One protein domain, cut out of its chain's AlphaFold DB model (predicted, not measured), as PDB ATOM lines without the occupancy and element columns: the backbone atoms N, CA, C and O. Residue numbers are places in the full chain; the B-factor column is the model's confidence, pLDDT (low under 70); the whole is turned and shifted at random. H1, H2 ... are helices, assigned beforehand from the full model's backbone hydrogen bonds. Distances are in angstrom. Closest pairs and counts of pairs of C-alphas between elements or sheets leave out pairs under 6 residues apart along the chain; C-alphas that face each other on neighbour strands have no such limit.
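This is residues 905 to 1011 of the 1020 residues of an uncharacterized protein of Symbiodinium microadriaticum (UniProt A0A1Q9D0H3). Three helices, H3, H4 and H5, pack into a small core; on one side the hairpin of H1 and H2 reaches away from it, and on the other side H7 sticks out with residues 1002 to 1011, beyond the short H6. The printed part has 107 residues with seven named helices, H1 to H7 in order, and no named strand: all helix. It is loose, with a radius of gyration of the C-alphas of 16.2 A, and elongated, spanning 54 by 30 by 25 A.

H1, residues 905 to 920, begins at C-alpha 905 (217.521, 148.338, 151.497) and is 22.8 A long. H2 is residues 927 to 934, H3 residues 938 to 948, H4 residues 953 to 962. H5, residues 968 to 982, is 20.4 A long. H6 is residues 988 to 991. H7, residues 997 to 1011, is 20.6 A long and ends at C-alpha 1011 (220.865, 125.457, 149.097).

H1 and H2 form a helical hairpin; their closest C-alphas, Gly 919 and Ala 927, are 5.7 A apart. H1 only just touches H3, with 3 pairs of C-alphas within 8 A, closest Cys 912 and Tyr 946 at 6.9 A. H3 touches H5 at a steep tilt of 42 degrees, closest C-alphas Arg 941 and Leu 974 at 5.6 A. H4 and H5 form a hairpin at a shallow tilt of 22 degrees, closest C-alphas Ala 953 and Leu 978 at 6.1 A. H5 and H7 are apart. Every O i to N i+4 pair is within hydrogen-bond range in H3, H4, H5 and H7, but 10 of 12 in H1 and 1 of 4 in H2, where 2 of 5 O i to N i+3 pairs are; H6 is too short for an i+4 pair.

The C-alphas farthest apart, Lys 923 and Ala 998, are 53.8 A apart. The printed part has no cut and no long link. Mean pLDDT of the printed part is 70.2; residues 905 to 938, 965 to 966 and 969 are under 70.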
ATOM      1  N   ARG A 905     216.943 147.183 150.770       48.69
ATOM      2  CA  ARG A 905     217.521 148.338 151.497       48.69
ATOM      3  C   ARG A 905     216.461 149.315 152.025       48.69
ATOM      4  O   ARG A 905     216.615 149.857 153.114       48.69
ATOM      5  N   ARG A 906     215.357 149.515 151.291       47.69
ATOM      6  CA  ARG A 906     214.205 150.293 151.781       47.69
ATOM      7  C   ARG A 906     213.360 149.493 152.769       47.69
ATOM      8  O   ARG A 906     212.833 150.099 153.687       47.69
ATOM      9  N   ALA A 907     213.251 148.173 152.617       46.28
ATOM     10  CA  ALA A 907     212.497 147.320 153.531       46.28
ATOM     11  C   ALA A 907     213.160 147.241 154.915       46.28
ATOM     12  O   ALA A 907     212.476 147.458 155.908       46.28
ATOM     13  N   LEU A 908     214.480 147.036 154.991       48.25
ATOM     14  CA  LEU A 908     215.232 147.054 156.251       48.25
ATOM     15  C   LEU A 908     215.187 148.440 156.905       48.25
ATOM     16  O   LEU A 908     214.848 148.553 158.079       48.25
ATOM     17  N   ARG A 909     215.438 149.508 156.134       52.41
ATOM     18  CA  ARG A 909     215.339 150.882 156.640       52.41
ATOM     19  C   ARG A 909     213.931 151.206 157.151       52.41
ATOM     20  O   ARG A 909     213.810 151.746 158.242       52.41
ATOM     21  N   TYR A 910     212.884 150.841 156.411       46.97
ATOM     22  CA  TYR A 910     211.490 151.038 156.819       46.97
ATOM     23  C   TYR A 910     211.106 150.152 158.011       46.97
ATOM     24  O   TYR A 910     210.358 150.601 158.865       46.97
ATOM     25  N   LEU A 911     211.651 148.937 158.135       47.66
ATOM     26  CA  LEU A 911     211.468 148.083 159.312       47.66
ATOM     27  C   LEU A 911     212.078 148.738 160.560       47.66
ATOM     28  O   LEU A 911     211.394 148.853 161.574       47.66
ATOM     29  N   CYS A 912     213.316 149.233 160.475       49.16
ATOM     30  CA  CYS A 912     213.965 149.980 161.554       49.16
ATOM     31  C   CYS A 912     213.216 151.284 161.880       49.16
ATOM     32  O   CYS A 912     212.877 151.518 163.038       49.16
ATOM     33  N   GLU A 913     212.894 152.108 160.878       48.72
ATOM     34  CA  GLU A 913     212.136 153.355 161.057       48.72
ATOM     35  C   GLU A 913     210.727 153.095 161.620       48.72
ATOM     36  O   GLU A 913     210.273 153.860 162.468       48.72
ATOM     37  N   CYS A 914     210.049 152.010 161.231       44.88
ATOM     38  CA  CYS A 914     208.777 151.605 161.827       44.88
ATOM     39  C   CYS A 914     208.943 151.140 163.273       44.88
ATOM     40  O   CYS A 914     208.179 151.602 164.112       44.88
ATOM     41  N   LEU A 915     209.912 150.272 163.586       45.47
ATOM     42  CA  LEU A 915     210.155 149.799 164.957       45.47
ATOM     43  C   LEU A 915     210.484 150.962 165.907       45.47
ATOM     44  O   LEU A 915     209.983 150.989 167.030       45.47
ATOM     45  N   LEU A 916     211.242 151.958 165.434       47.69
ATOM     46  CA  LEU A 916     211.526 153.194 166.169       47.69
ATOM     47  C   LEU A 916     210.264 154.075 166.310       47.69
ATOM     48  O   LEU A 916     209.860 154.401 167.426       47.69
ATOM     49  N   GLN A 917     209.567 154.395 165.211       44.88
ATOM     50  CA  GLN A 917     208.363 155.244 165.243       44.88
ATOM     51  C   GLN A 917     207.171 154.610 165.985       44.88
ATOM     52  O   GLN A 917     206.291 155.338 166.456       44.88
ATOM     53  N   PHE A 918     207.111 153.279 166.115       38.53
ATOM     54  CA  PHE A 918     206.062 152.594 166.882       38.53
ATOM     55  C   PHE A 918     206.173 152.874 168.388       38.53
ATOM     56  O   PHE A 918     205.147 152.885 169.071       38.53
ATOM     57  N   GLY A 919     207.384 153.151 168.887       41.09
ATOM     58  CA  GLY A 919     207.610 153.628 170.254       41.09
ATOM     59  C   GLY A 919     207.115 155.062 170.477       41.09
ATOM     60  O   GLY A 919     206.577 155.370 171.536       41.09
ATOM     61  N   GLU A 920     207.228 155.931 169.468       41.97
ATOM     62  CA  GLU A 920     206.928 157.365 169.603       41.97
ATOM     63  C   GLU A 920     205.451 157.734 169.362       41.97
ATOM     64  O   GLU A 920     204.920 158.656 169.984       41.97
ATOM     65  N   ARG A 921     204.763 157.060 168.428       36.53
ATOM     66  CA  ARG A 921     203.523 157.598 167.823       36.53
ATOM     67  C   ARG A 921     202.195 157.227 168.497       36.53
ATOM     68  O   ARG A 921     201.143 157.585 167.962       36.53
ATOM     69  N   LYS A 922     202.176 156.557 169.657       31.28
ATOM     70  CA  LYS A 922     200.917 156.219 170.362       31.28
ATOM     71  C   LYS A 922     200.880 156.690 171.815       31.28
ATOM     72  O   LYS A 922     201.584 156.173 172.671       31.28
ATOM     73  N   LYS A 923     199.920 157.577 172.116       36.03
ATOM     74  CA  LYS A 923     199.505 157.967 173.481       36.03
ATOM     75  C   LYS A 923     198.702 156.848 174.177       36.03
ATOM     76  O   LYS A 923     197.570 157.057 174.605       36.03
ATOM     77  N   CYS A 924     199.270 155.645 174.252       32.25
ATOM     78  CA  CYS A 924     198.681 154.473 174.900       32.25
ATOM     79  C   CYS A 924     199.724 153.824 175.822       32.25
ATOM     80  O   CYS A 924     200.884 153.691 175.443       32.25
ATOM     81  N   VAL A 925     199.305 153.385 177.012       38.06
ATOM     82  CA  VAL A 925     200.169 153.042 178.170       38.06
ATOM     83  C   VAL A 925     200.923 151.695 178.021       38.06
ATOM     84  O   VAL A 925     201.263 151.050 179.003       38.06
ATOM     85  N   ASN A 926     201.170 151.241 176.786       38.88
ATOM     86  CA  ASN A 926     201.666 149.890 176.476       38.88
ATOM     87  C   ASN A 926     202.968 149.856 175.642       38.88
ATOM     88  O   ASN A 926     203.440 148.765 175.330       38.88
ATOM     89  N   ALA A 927     203.553 151.002 175.264       33.72
ATOM     90  CA  ALA A 927     204.746 151.040 174.402       33.72
ATOM     91  C   ALA A 927     206.008 150.449 175.070       33.72
ATOM     92  O   ALA A 927     206.773 149.732 174.426       33.72
ATOM     93  N   GLU A 928     206.181 150.684 176.376       36.97
ATOM     94  CA  GLU A 928     207.366 150.287 177.155       36.97
ATOM     95  C   GLU A 928     207.669 148.779 177.075       36.97
ATOM     96  O   GLU A 928     208.828 148.375 177.056       36.97
ATOM     97  N   CYS A 929     206.639 147.932 176.980       33.50
ATOM     98  CA  CYS A 929     206.809 146.478 177.020       33.50
ATOM     99  C   CYS A 929     207.497 145.916 175.759       33.50
ATOM    100  O   CYS A 929     208.258 144.954 175.847       33.50
ATOM    101  N   LEU A 930     207.265 146.525 174.588       33.28
ATOM    102  CA  LEU A 930     207.828 146.044 173.319       33.28
ATOM    103  C   LEU A 930     209.292 146.479 173.144       33.28
ATOM    104  O   LEU A 930     210.122 145.707 172.671       33.28
ATOM    105  N   GLN A 931     209.619 147.696 173.592       35.66
ATOM    106  CA  GLN A 931     210.972 148.256 173.529       35.66
ATOM    107  C   GLN A 931     211.976 147.443 174.371       35.66
ATOM    108  O   GLN A 931     213.128 147.276 173.971       35.66
ATOM    109  N   TRP A 932     211.528 146.866 175.490       34.25
ATOM    110  CA  TRP A 932     212.358 146.028 176.365       34.25
ATOM    111  C   TRP A 932     212.591 144.596 175.854       34.25
ATOM    112  O   TRP A 932     213.608 144.001 176.195       34.25
ATOM    113  N   GLN A 933     211.703 144.031 175.026       34.25
ATOM    114  CA  GLN A 933     211.833 142.638 174.546       34.25
ATOM    115  C   GLN A 933     212.765 142.467 173.333       34.25
ATOM    116  O   GLN A 933     213.152 141.345 173.011       34.25
ATOM    117  N   ILE A 934     213.149 143.570 172.682       41.25
ATOM    118  CA  ILE A 934     214.107 143.593 171.560       41.25
ATOM    119  C   ILE A 934     215.409 144.328 171.957       41.25
ATOM    120  O   ILE A 934     216.473 144.070 171.393       41.25
ATOM    121  N   GLY A 935     215.355 145.233 172.942       38.53
ATOM    122  CA  GLY A 935     216.340 146.307 173.116       38.53
ATOM    123  C   GLY A 935     217.792 145.922 173.440       38.53
ATOM    124  O   GLY A 935     218.693 146.591 172.947       38.53
ATOM    125  N   LEU A 936     218.046 144.882 174.243       43.50
ATOM    126  CA  LEU A 936     219.353 144.720 174.917       43.50
ATOM    127  C   LEU A 936     220.435 143.937 174.155       43.50
ATOM    128  O   LEU A 936     221.611 144.138 174.427       43.50
ATOM    129  N   ILE A 937     220.073 143.067 173.208       47.91
ATOM    130  CA  ILE A 937     221.054 142.364 172.351       47.91
ATOM    131  C   ILE A 937     220.778 142.678 170.882       47.91
ATOM    132  O   ILE A 937     221.662 143.155 170.173       47.91
ATOM    133  N   ALA A 938     219.534 142.496 170.426       57.31
ATOM    134  CA  ALA A 938     219.157 142.865 169.064       57.31
ATOM    135  C   ALA A 938     219.144 144.391 168.865       57.31
ATOM    136  O   ALA A 938     219.598 144.856 167.827       57.31
ATOM    137  N   GLY A 939     218.681 145.179 169.841       71.81
ATOM    138  CA  GLY A 939     218.576 146.639 169.711       71.81
ATOM    139  C   GLY A 939     219.908 147.353 169.453       71.81
ATOM    140  O   GLY A 939     219.954 148.229 168.596       71.81
ATOM    141  N   GLU A 940     221.004 146.944 170.100       74.94
ATOM    142  CA  GLU A 940     222.342 147.497 169.826       74.94
ATOM    143  C   GLU A 940     222.827 147.170 168.411       74.94
ATOM    144  O   GLU A 940     223.287 148.050 167.684       74.94
ATOM    145  N   ARG A 941     222.708 145.906 167.990       84.38
ATOM    146  CA  ARG A 941     223.216 145.464 166.684       84.38
ATOM    147  C   ARG A 941     222.319 145.964 165.541       84.38
ATOM    148  O   ARG A 941     222.833 146.358 164.501       84.38
ATOM    149  N   LEU A 942     221.009 146.100 165.769       82.50
ATOM    150  CA  LEU A 942     220.090 146.838 164.893       82.50
ATOM    151  C   LEU A 942     220.396 148.341 164.867       82.50
ATOM    152  O   LEU A 942     220.250 148.948 163.812       82.50
ATOM    153  N   HIS A 943     220.844 148.950 165.971       85.06
ATOM    154  CA  HIS A 943     221.294 150.344 165.976       85.06
ATOM    155  C   HIS A 943     222.580 150.521 165.161       85.06
ATOM    156  O   HIS A 943     222.642 151.439 164.348       85.06
ATOM    157  N   PHE A 944     223.575 149.640 165.306       88.31
ATOM    158  CA  PHE A 944     224.800 149.692 164.500       88.31
ATOM    159  C   PHE A 944     224.528 149.406 163.018       88.31
ATOM    160  O   PHE A 944     224.998 150.156 162.166       88.31
ATOM    161  N   ALA A 945     223.690 148.414 162.698       88.38
ATOM    162  CA  ALA A 945     223.245 148.180 161.327       88.38
ATOM    163  C   ALA A 945     222.489 149.399 160.762       88.38
ATOM    164  O   ALA A 945     222.833 149.897 159.697       88.38
ATOM    165  N   TYR A 946     221.515 149.956 161.486       89.06
ATOM    166  CA  TYR A 946     220.773 151.139 161.035       89.06
ATOM    167  C   TYR A 946     221.664 152.381 160.855       89.06
ATOM    168  O   TYR A 946     221.462 153.147 159.916       89.06
ATOM    169  N   LYS A 947     222.633 152.588 161.755       89.38
ATOM    170  CA  LYS A 947     223.485 153.783 161.784       89.38
ATOM    171  C   LYS A 947     224.633 153.740 160.773       89.38
ATOM    172  O   LYS A 947     224.986 154.798 160.267       89.38
ATOM    173  N   TYR A 948     225.214 152.568 160.512       88.38
ATOM    174  CA  TYR A 948     226.455 152.444 159.737       88.38
ATOM    175  C   TYR A 948     226.316 151.586 158.466       88.38
ATOM    176  O   TYR A 948     227.012 151.845 157.488       88.38
ATOM    177  N   ALA A 949     225.368 150.637 158.389       78.12
ATOM    178  CA  ALA A 949     225.209 149.779 157.200       78.12
ATOM    179  C   ALA A 949     224.710 150.518 155.944       78.12
ATOM    180  O   ALA A 949     224.644 149.919 154.870       78.12
ATOM    181  N   GLY A 950     224.352 151.799 156.060       77.56
ATOM    182  CA  GLY A 950     224.125 152.666 154.904       77.56
ATOM    183  C   GLY A 950     225.408 153.014 154.147       77.56
ATOM    184  O   GLY A 950     225.349 153.144 152.925       77.56
ATOM    185  N   ASP A 951     226.537 153.102 154.862       80.31
ATOM    186  CA  ASP A 951     227.764 153.751 154.392       80.31
ATOM    187  C   ASP A 951     228.955 152.771 154.325       80.31
ATOM    188  O   ASP A 951     229.542 152.618 153.257       80.31
ATOM    189  N   ASP A 952     229.267 152.049 155.413       86.69
ATOM    190  CA  ASP A 952     230.324 151.019 155.458       86.69
ATOM    191  C   ASP A 952     230.018 149.951 156.532       86.69
ATOM    192  O   ASP A 952     229.692 150.260 157.683       86.69
ATOM    193  N   ALA A 953     230.130 148.669 156.173       88.88
ATOM    194  CA  ALA A 953     230.036 147.570 157.129       88.88
ATOM    195  C   ALA A 953     231.218 147.543 158.116       88.88
ATOM    196  O   ALA A 953     231.063 147.042 159.231       88.88
ATOM    197  N   TRP A 954     232.379 148.101 157.757       88.94
ATOM    198  CA  TRP A 954     233.517 148.227 158.666       88.94
ATOM    199  C   TRP A 954     233.196 149.121 159.860       88.94
ATOM    200  O   TRP A 954     233.417 148.697 160.989       88.94
ATOM    201  N   ASP A 955     232.584 150.289 159.649       91.19
ATOM    202  CA  ASP A 955     232.168 151.175 160.745       91.19
ATOM    203  C   ASP A 955     231.140 150.500 161.668       91.19
ATOM    204  O   ASP A 955     231.185 150.673 162.890       91.19
ATOM    205  N   ALA A 956     230.257 149.660 161.117       91.25
ATOM    206  CA  ALA A 956     229.323 148.865 161.907       91.25
ATOM    207  C   ALA A 956     230.033 147.814 162.779       91.25
ATOM    208  O   ALA A 956     229.736 147.703 163.970       91.25
ATOM    209  N   LEU A 957     230.975 147.058 162.206       86.75
ATOM    210  CA  LEU A 957     231.754 146.025 162.904       86.75
ATOM    211  C   LEU A 957     232.726 146.634 163.926       86.75
ATOM    212  O   LEU A 957     232.844 146.133 165.043       86.75
ATOM    213  N   LEU A 958     233.357 147.759 163.594       87.06
ATOM    214  CA  LEU A 958     234.252 148.505 164.475       87.06
ATOM    215  C   LEU A 958     233.484 149.134 165.646       87.06
ATOM    216  O   LEU A 958     233.934 149.058 166.788       87.06
ATOM    217  N   ALA A 959     232.293 149.695 165.409       86.94
ATOM    218  CA  ALA A 959     231.403 150.123 166.488       86.94
ATOM    219  C   ALA A 959     230.913 148.938 167.339       86.94
ATOM    220  O   ALA A 959     230.830 149.067 168.560       86.94
ATOM    221  N   SER A 960     230.647 147.782 166.717       87.81
ATOM    222  CA  SER A 960     230.291 146.542 167.414       87.81
ATOM    223  C   SER A 960     231.383 146.120 168.394       87.81
ATOM    224  O   SER A 960     231.084 145.933 169.575       87.81
ATOM    225  N   ALA A 961     232.633 146.038 167.926       82.88
ATOM    226  CA  ALA A 961     233.802 145.668 168.719       82.88
ATOM    227  C   ALA A 961     234.076 146.677 169.846       82.88
ATOM    228  O   ALA A 961     234.150 146.285 171.008       82.88
ATOM    229  N   ASN A 962     234.114 147.980 169.532       80.00
ATOM    230  CA  ASN A 962     234.320 149.049 170.519       80.00
ATOM    231  C   ASN A 962     233.230 149.096 171.611       80.00
ATOM    232  O   ASN A 962     233.479 149.597 172.704       80.00
ATOM    233  N   ALA A 963     232.036 148.556 171.345       79.75
ATOM    234  CA  ALA A 963     230.955 148.387 172.317       79.75
ATOM    235  C   ALA A 963     231.016 147.035 173.069       79.75
ATOM    236  O   ALA A 963     229.974 146.450 173.377       79.75
ATOM    237  N   GLY A 964     232.216 146.485 173.300       75.75
ATOM    238  CA  GLY A 964     232.408 145.178 173.948       75.75
ATOM    239  C   GLY A 964     231.823 144.004 173.152       75.75
ATOM    240  O   GLY A 964     231.513 142.950 173.709       75.75
ATOM    241  N   GLY A 965     231.623 144.176 171.843       66.69
ATOM    242  CA  GLY A 965     231.080 143.159 170.942       66.69
ATOM    243  C   GLY A 965     232.088 142.094 170.532       66.69
ATOM    244  O   GLY A 965     231.948 141.533 169.458       66.69
ATOM    245  N   GLU A 966     233.095 141.803 171.351       58.44
ATOM    246  CA  GLU A 966     234.069 140.722 171.130       58.44
ATOM    247  C   GLU A 966     233.398 139.334 171.073       58.44
ATOM    248  O   GLU A 966     233.953 138.375 170.546       58.44
ATOM    249  N   ASN A 967     232.175 139.220 171.601       70.44
ATOM    250  CA  ASN A 967     231.432 137.971 171.671       70.44
ATOM    251  C   ASN A 967     230.873 137.554 170.294       70.44
ATOM    252  O   ASN A 967     229.962 138.199 169.764       70.44
ATOM    253  N   VAL A 968     231.404 136.451 169.753       70.00
ATOM    254  CA  VAL A 968     231.200 135.959 168.376       70.00
ATOM    255  C   VAL A 968     229.733 135.984 167.938       70.00
ATOM    256  O   VAL A 968     229.427 136.597 166.918       70.00
ATOM    257  N   HIS A 969     228.804 135.447 168.739       65.50
ATOM    258  CA  HIS A 969     227.376 135.379 168.378       65.50
ATOM    259  C   HIS A 969     226.715 136.757 168.163       65.50
ATOM    260  O   HIS A 969     225.717 136.878 167.452       65.50
ATOM    261  N   ARG A 970     227.247 137.830 168.772       75.19
ATOM    262  CA  ARG A 970     226.733 139.202 168.580       75.19
ATOM    263  C   ARG A 970     227.219 139.802 167.262       75.19
ATOM    264  O   ARG A 970     226.475 140.555 166.634       75.19
ATOM    265  N   ASN A 971     228.435 139.452 166.845       80.12
ATOM    266  CA  ASN A 971     228.993 139.843 165.552       80.12
ATOM    267  C   ASN A 971     228.471 138.976 164.406       80.12
ATOM    268  O   ASN A 971     228.332 139.494 163.311       80.12
ATOM    269  N   GLU A 972     228.117 137.715 164.650       80.81
ATOM    270  CA  GLU A 972     227.447 136.839 163.683       80.81
ATOM    271  C   GLU A 972     226.094 137.429 163.249       80.81
ATOM    272  O   GLU A 972     225.873 137.700 162.068       80.81
ATOM    273  N   VAL A 973     225.220 137.749 164.215       83.44
ATOM    274  CA  VAL A 973     223.919 138.390 163.945       83.44
ATOM    275  C   VAL A 973     224.091 139.754 163.270       83.44
ATOM    276  O   VAL A 973     223.326 140.092 162.364       83.44
ATOM    277  N   LEU A 974     225.095 140.544 163.670       88.75
ATOM    278  CA  LEU A 974     225.391 141.809 162.999       88.75
ATOM    279  C   LEU A 974     225.903 141.590 161.566       88.75
ATOM    280  O   LEU A 974     225.414 142.241 160.654       88.75
ATOM    281  N   GLY A 975     226.839 140.667 161.350       85.62
ATOM    282  CA  GLY A 975     227.403 140.337 160.041       85.62
ATOM    283  C   GLY A 975     226.334 139.867 159.058       85.62
ATOM    284  O   GLY A 975     226.302 140.336 157.924       85.62
ATOM    285  N   LEU A 976     225.379 139.053 159.521       84.50
ATOM    286  CA  LEU A 976     224.209 138.649 158.740       84.50
ATOM    287  C   LEU A 976     223.318 139.850 158.370       84.50
ATOM    288  O   LEU A 976     222.890 139.965 157.220       84.50
ATOM    289  N   LEU A 977     223.077 140.783 159.300       88.00
ATOM    290  CA  LEU A 977     222.342 142.026 159.015       88.00
ATOM    291  C   LEU A 977     223.089 142.937 158.024       88.00
ATOM    292  O   LEU A 977     222.457 143.540 157.155       88.00
ATOM    293  N   LEU A 978     224.420 143.026 158.119       89.69
ATOM    294  CA  LEU A 978     225.266 143.821 157.223       89.69
ATOM    295  C   LEU A 978     225.333 143.215 155.818       89.69
ATOM    296  O   LEU A 978     225.113 143.931 154.839       89.69
ATOM    297  N   GLY A 979     225.530 141.900 155.714       86.62
ATOM    298  CA  GLY A 979     225.495 141.163 154.453       86.62
ATOM    299  C   GLY A 979     224.138 141.277 153.757       86.62
ATOM    300  O   GLY A 979     224.087 141.514 152.552       86.62
ATOM    301  N   ALA A 980     223.032 141.225 154.509       85.75
ATOM    302  CA  ALA A 980     221.687 141.448 153.974       85.75
ATOM    303  C   ALA A 980     221.424 142.910 153.545       85.75
ATOM    304  O   ALA A 980     220.670 143.151 152.600       85.75
ATOM    305  N   ALA A 981     222.028 143.895 154.219       86.69
ATOM    306  CA  ALA A 981     221.860 145.316 153.906       86.69
ATOM    307  C   ALA A 981     222.698 145.761 152.695       86.69
ATOM    308  O   ALA A 981     222.197 146.425 151.779       86.69
ATOM    309  N   GLN A 982     223.983 145.407 152.687       88.00
ATOM    310  CA  GLN A 982     224.943 145.877 151.691       88.00
ATOM    311  C   GLN A 982     225.100 144.906 150.518       88.00
ATOM    312  O   GLN A 982     225.298 145.366 149.391       88.00
ATOM    313  N   GLY A 983     224.915 143.604 150.746       88.19
ATOM    314  CA  GLY A 983     225.365 142.542 149.847       88.19
ATOM    315  C   GLY A 983     226.856 142.253 150.037       88.19
ATOM    316  O   GLY A 983     227.592 143.082 150.572       88.19
ATOM    317  N   ARG A 984     227.317 141.092 149.556       84.00
ATOM    318  CA  ARG A 984     228.699 140.602 149.742       84.00
ATOM    319  C   ARG A 984     229.788 141.618 149.357       84.00
ATOM    320  O   ARG A 984     230.800 141.734 150.032       84.00
ATOM    321  N   GLN A 985     229.546 142.446 148.338       86.25
ATOM    322  CA  GLN A 985     230.475 143.512 147.933       86.25
ATOM    323  C   GLN A 985     230.796 144.535 149.044       86.25
ATOM    324  O   GLN A 985     231.881 145.103 149.016       86.25
ATOM    325  N   GLY A 986     229.901 144.754 150.018       84.69
ATOM    326  CA  GLY A 986     230.153 145.626 151.177       84.69
ATOM    327  C   GLY A 986     230.952 144.970 152.311       84.69
ATOM    328  O   GLY A 986     231.447 145.671 153.188       84.69
ATOM    329  N   LEU A 987     231.104 143.641 152.283       86.69
ATOM    330  CA  LEU A 987     231.909 142.860 153.232       86.69
ATOM    331  C   LEU A 987     233.249 142.393 152.640       86.69
ATOM    332  O   LEU A 987     234.047 141.773 153.338       86.69
ATOM    333  N   LYS A 988     233.517 142.696 151.364       84.31
ATOM    334  CA  LYS A 988     234.639 142.125 150.607       84.31
ATOM    335  C   LYS A 988     236.016 142.446 151.208       84.31
ATOM    336  O   LYS A 988     236.876 141.576 151.245       84.31
ATOM    337  N   THR A 989     236.219 143.661 151.717       83.50
ATOM    338  CA  THR A 989     237.485 144.080 152.354       83.50
ATOM    339  C   THR A 989     237.748 143.326 153.664       83.50
ATOM    340  O   THR A 989     238.892 143.085 154.040       83.50
ATOM    341  N   GLN A 990     236.676 142.970 154.370       84.44
ATOM    342  CA  GLN A 990     236.679 142.273 155.649       84.44
ATOM    343  C   GLN A 990     236.871 140.766 155.433       84.44
ATOM    344  O   GLN A 990     237.693 140.155 156.107       84.44
ATOM    345  N   GLU A 991     236.167 140.211 154.442       84.50
ATOM    346  CA  GLU A 991     236.348 138.872 153.874       84.50
ATOM    347  C   GLU A 991     237.806 138.616 153.458       84.50
ATOM    348  O   GLU A 991     238.445 137.713 153.992       84.50
ATOM    349  N   GLU A 992     238.369 139.454 152.580       85.69
ATOM    350  CA  GLU A 992     239.754 139.332 152.091       85.69
ATOM    351  C   GLU A 992     240.813 139.544 153.191       85.69
ATOM    352  O   GLU A 992     241.971 139.167 153.016       85.69
ATOM    353  N   GLY A 993     240.426 140.117 154.336       84.06
ATOM    354  CA  GLY A 993     241.267 140.236 155.528       84.06
ATOM    355  C   GLY A 993     241.342 138.966 156.387       84.06
ATOM    356  O   GLY A 993     242.165 138.900 157.303       84.06
ATOM    357  N   LEU A 994     240.508 137.951 156.128       83.25
ATOM    358  CA  LEU A 994     240.511 136.701 156.886       83.25
ATOM    359  C   LEU A 994     241.681 135.805 156.458       83.25
ATOM    360  O   LEU A 994     241.811 135.430 155.295       83.25
ATOM    361  N   LYS A 995     242.489 135.360 157.430       88.44
ATOM    362  CA  LYS A 995     243.625 134.436 157.219       88.44
ATOM    363  C   LYS A 995     243.250 133.171 156.427       88.44
ATOM    364  O   LYS A 995     244.090 132.634 155.716       88.44
ATOM    365  N   HIS A 996     242.007 132.715 156.570       88.00
ATOM    366  CA  HIS A 996     241.455 131.509 155.949       88.00
ATOM    367  C   HIS A 996     240.385 131.837 154.886       88.00
ATOM    368  O   HIS A 996     239.479 131.041 154.662       88.00
ATOM    369  N   TYR A 997     240.455 133.013 154.237       87.12
ATOM    370  CA  TYR A 997     239.409 133.471 153.309       87.12
ATOM    371  C   TYR A 997     239.080 132.463 152.202       87.12
ATOM    372  O   TYR A 997     237.910 132.205 151.963       87.12
ATOM    373  N   ALA A 998     240.090 131.864 151.562       88.38
ATOM    374  CA  ALA A 998     239.870 130.905 150.477       88.38
ATOM    375  C   ALA A 998     239.114 129.644 150.940       88.38
ATOM    376  O   ALA A 998     238.206 129.188 150.256       88.38
ATOM    377  N   GLU A 999     239.445 129.124 152.124       89.62
ATOM    378  CA  GLU A 999     238.801 127.937 152.708       89.62
ATOM    379  C   GLU A 999     237.342 128.241 153.101       89.62
ATOM    380  O   GLU A 999     236.436 127.467 152.801       89.62
ATOM    381  N   LEU A1000     237.103 129.415 153.700       83.06
ATOM    382  CA  LEU A1000     235.761 129.895 154.050       83.06
ATOM    383  C   LEU A1000     234.910 130.217 152.812       83.06
ATOM    384  O   LEU A1000     233.701 130.009 152.830       83.06
ATOM    385  N   GLU A1001     235.517 130.712 151.733       86.50
ATOM    386  CA  GLU A1001     234.841 130.965 150.458       86.50
ATOM    387  C   GLU A1001     234.400 129.659 149.786       86.50
ATOM    388  O   GLU A1001     233.272 129.578 149.300       86.50
ATOM    389  N   GLU A1002     235.247 128.625 149.793       89.19
ATOM    390  CA  GLU A1002     234.884 127.291 149.298       89.19
ATOM    391  C   GLU A1002     233.738 126.676 150.123       89.19
ATOM    392  O   GLU A1002     232.791 126.136 149.546       89.19
ATOM    393  N   GLU A1003     233.754 126.826 151.455       86.94
ATOM    394  CA  GLU A1003     232.661 126.387 152.335       86.94
ATOM    395  C   GLU A1003     231.350 127.155 152.069       86.94
ATOM    396  O   GLU A1003     230.296 126.545 151.860       86.94
ATOM    397  N   ILE A1004     231.404 128.491 152.005       81.69
ATOM    398  CA  ILE A1004     230.240 129.345 151.713       81.69
ATOM    399  C   ILE A1004     229.658 129.014 150.334       81.69
ATOM    400  O   ILE A1004     228.439 128.882 150.202       81.69
ATOM    401  N   GLN A1005     230.503 128.843 149.315       85.62
ATOM    402  CA  GLN A1005     230.059 128.498 147.967       85.62
ATOM    403  C   GLN A1005     229.420 127.103 147.928       85.62
ATOM    404  O   GLN A1005     228.354 126.951 147.330       85.62
ATOM    405  N   ALA A1006     229.985 126.109 148.622       86.81
ATOM    406  CA  ALA A1006     229.386 124.778 148.736       86.81
ATOM    407  C   ALA A1006     227.998 124.816 149.408       86.81
ATOM    408  O   ALA A1006     227.059 124.179 148.924       86.81
ATOM    409  N   VAL A1007     227.827 125.617 150.468       75.12
ATOM    410  CA  VAL A1007     226.525 125.820 151.132       75.12
ATOM    411  C   VAL A1007     225.530 126.542 150.214       75.12
ATOM    412  O   VAL A1007     224.364 126.146 150.140       75.12
ATOM    413  N   VAL A1008     225.968 127.563 149.467       78.44
ATOM    414  CA  VAL A1008     225.131 128.285 148.489       78.44
ATOM    415  C   VAL A1008     224.705 127.374 147.334       78.44
ATOM    416  O   VAL A1008     223.548 127.433 146.906       78.44
ATOM    417  N   GLU A1009     225.588 126.503 146.846       85.88
ATOM    418  CA  GLU A1009     225.267 125.513 145.815       85.88
ATOM    419  C   GLU A1009     224.320 124.430 146.335       85.88
ATOM    420  O   GLU A1009     223.329 124.130 145.666       85.88
ATOM    421  N   GLN A1010     224.542 123.912 147.547       84.88
ATOM    422  CA  GLN A1010     223.643 122.947 148.183       84.88
ATOM    423  C   GLN A1010     222.243 123.543 148.385       84.88
ATOM    424  O   GLN A1010     221.261 122.931 147.967       84.88
ATOM    425  N   ALA A1011     222.139 124.756 148.939       72.88
ATOM    426  CA  ALA A1011     220.865 125.457 149.097       72.88
ATOM    427  C   ALA A1011     220.183 125.709 147.739       72.88
ATOM    428  O   ALA A1011     218.992 125.439 147.576       72.88
TER     429      ALA A1011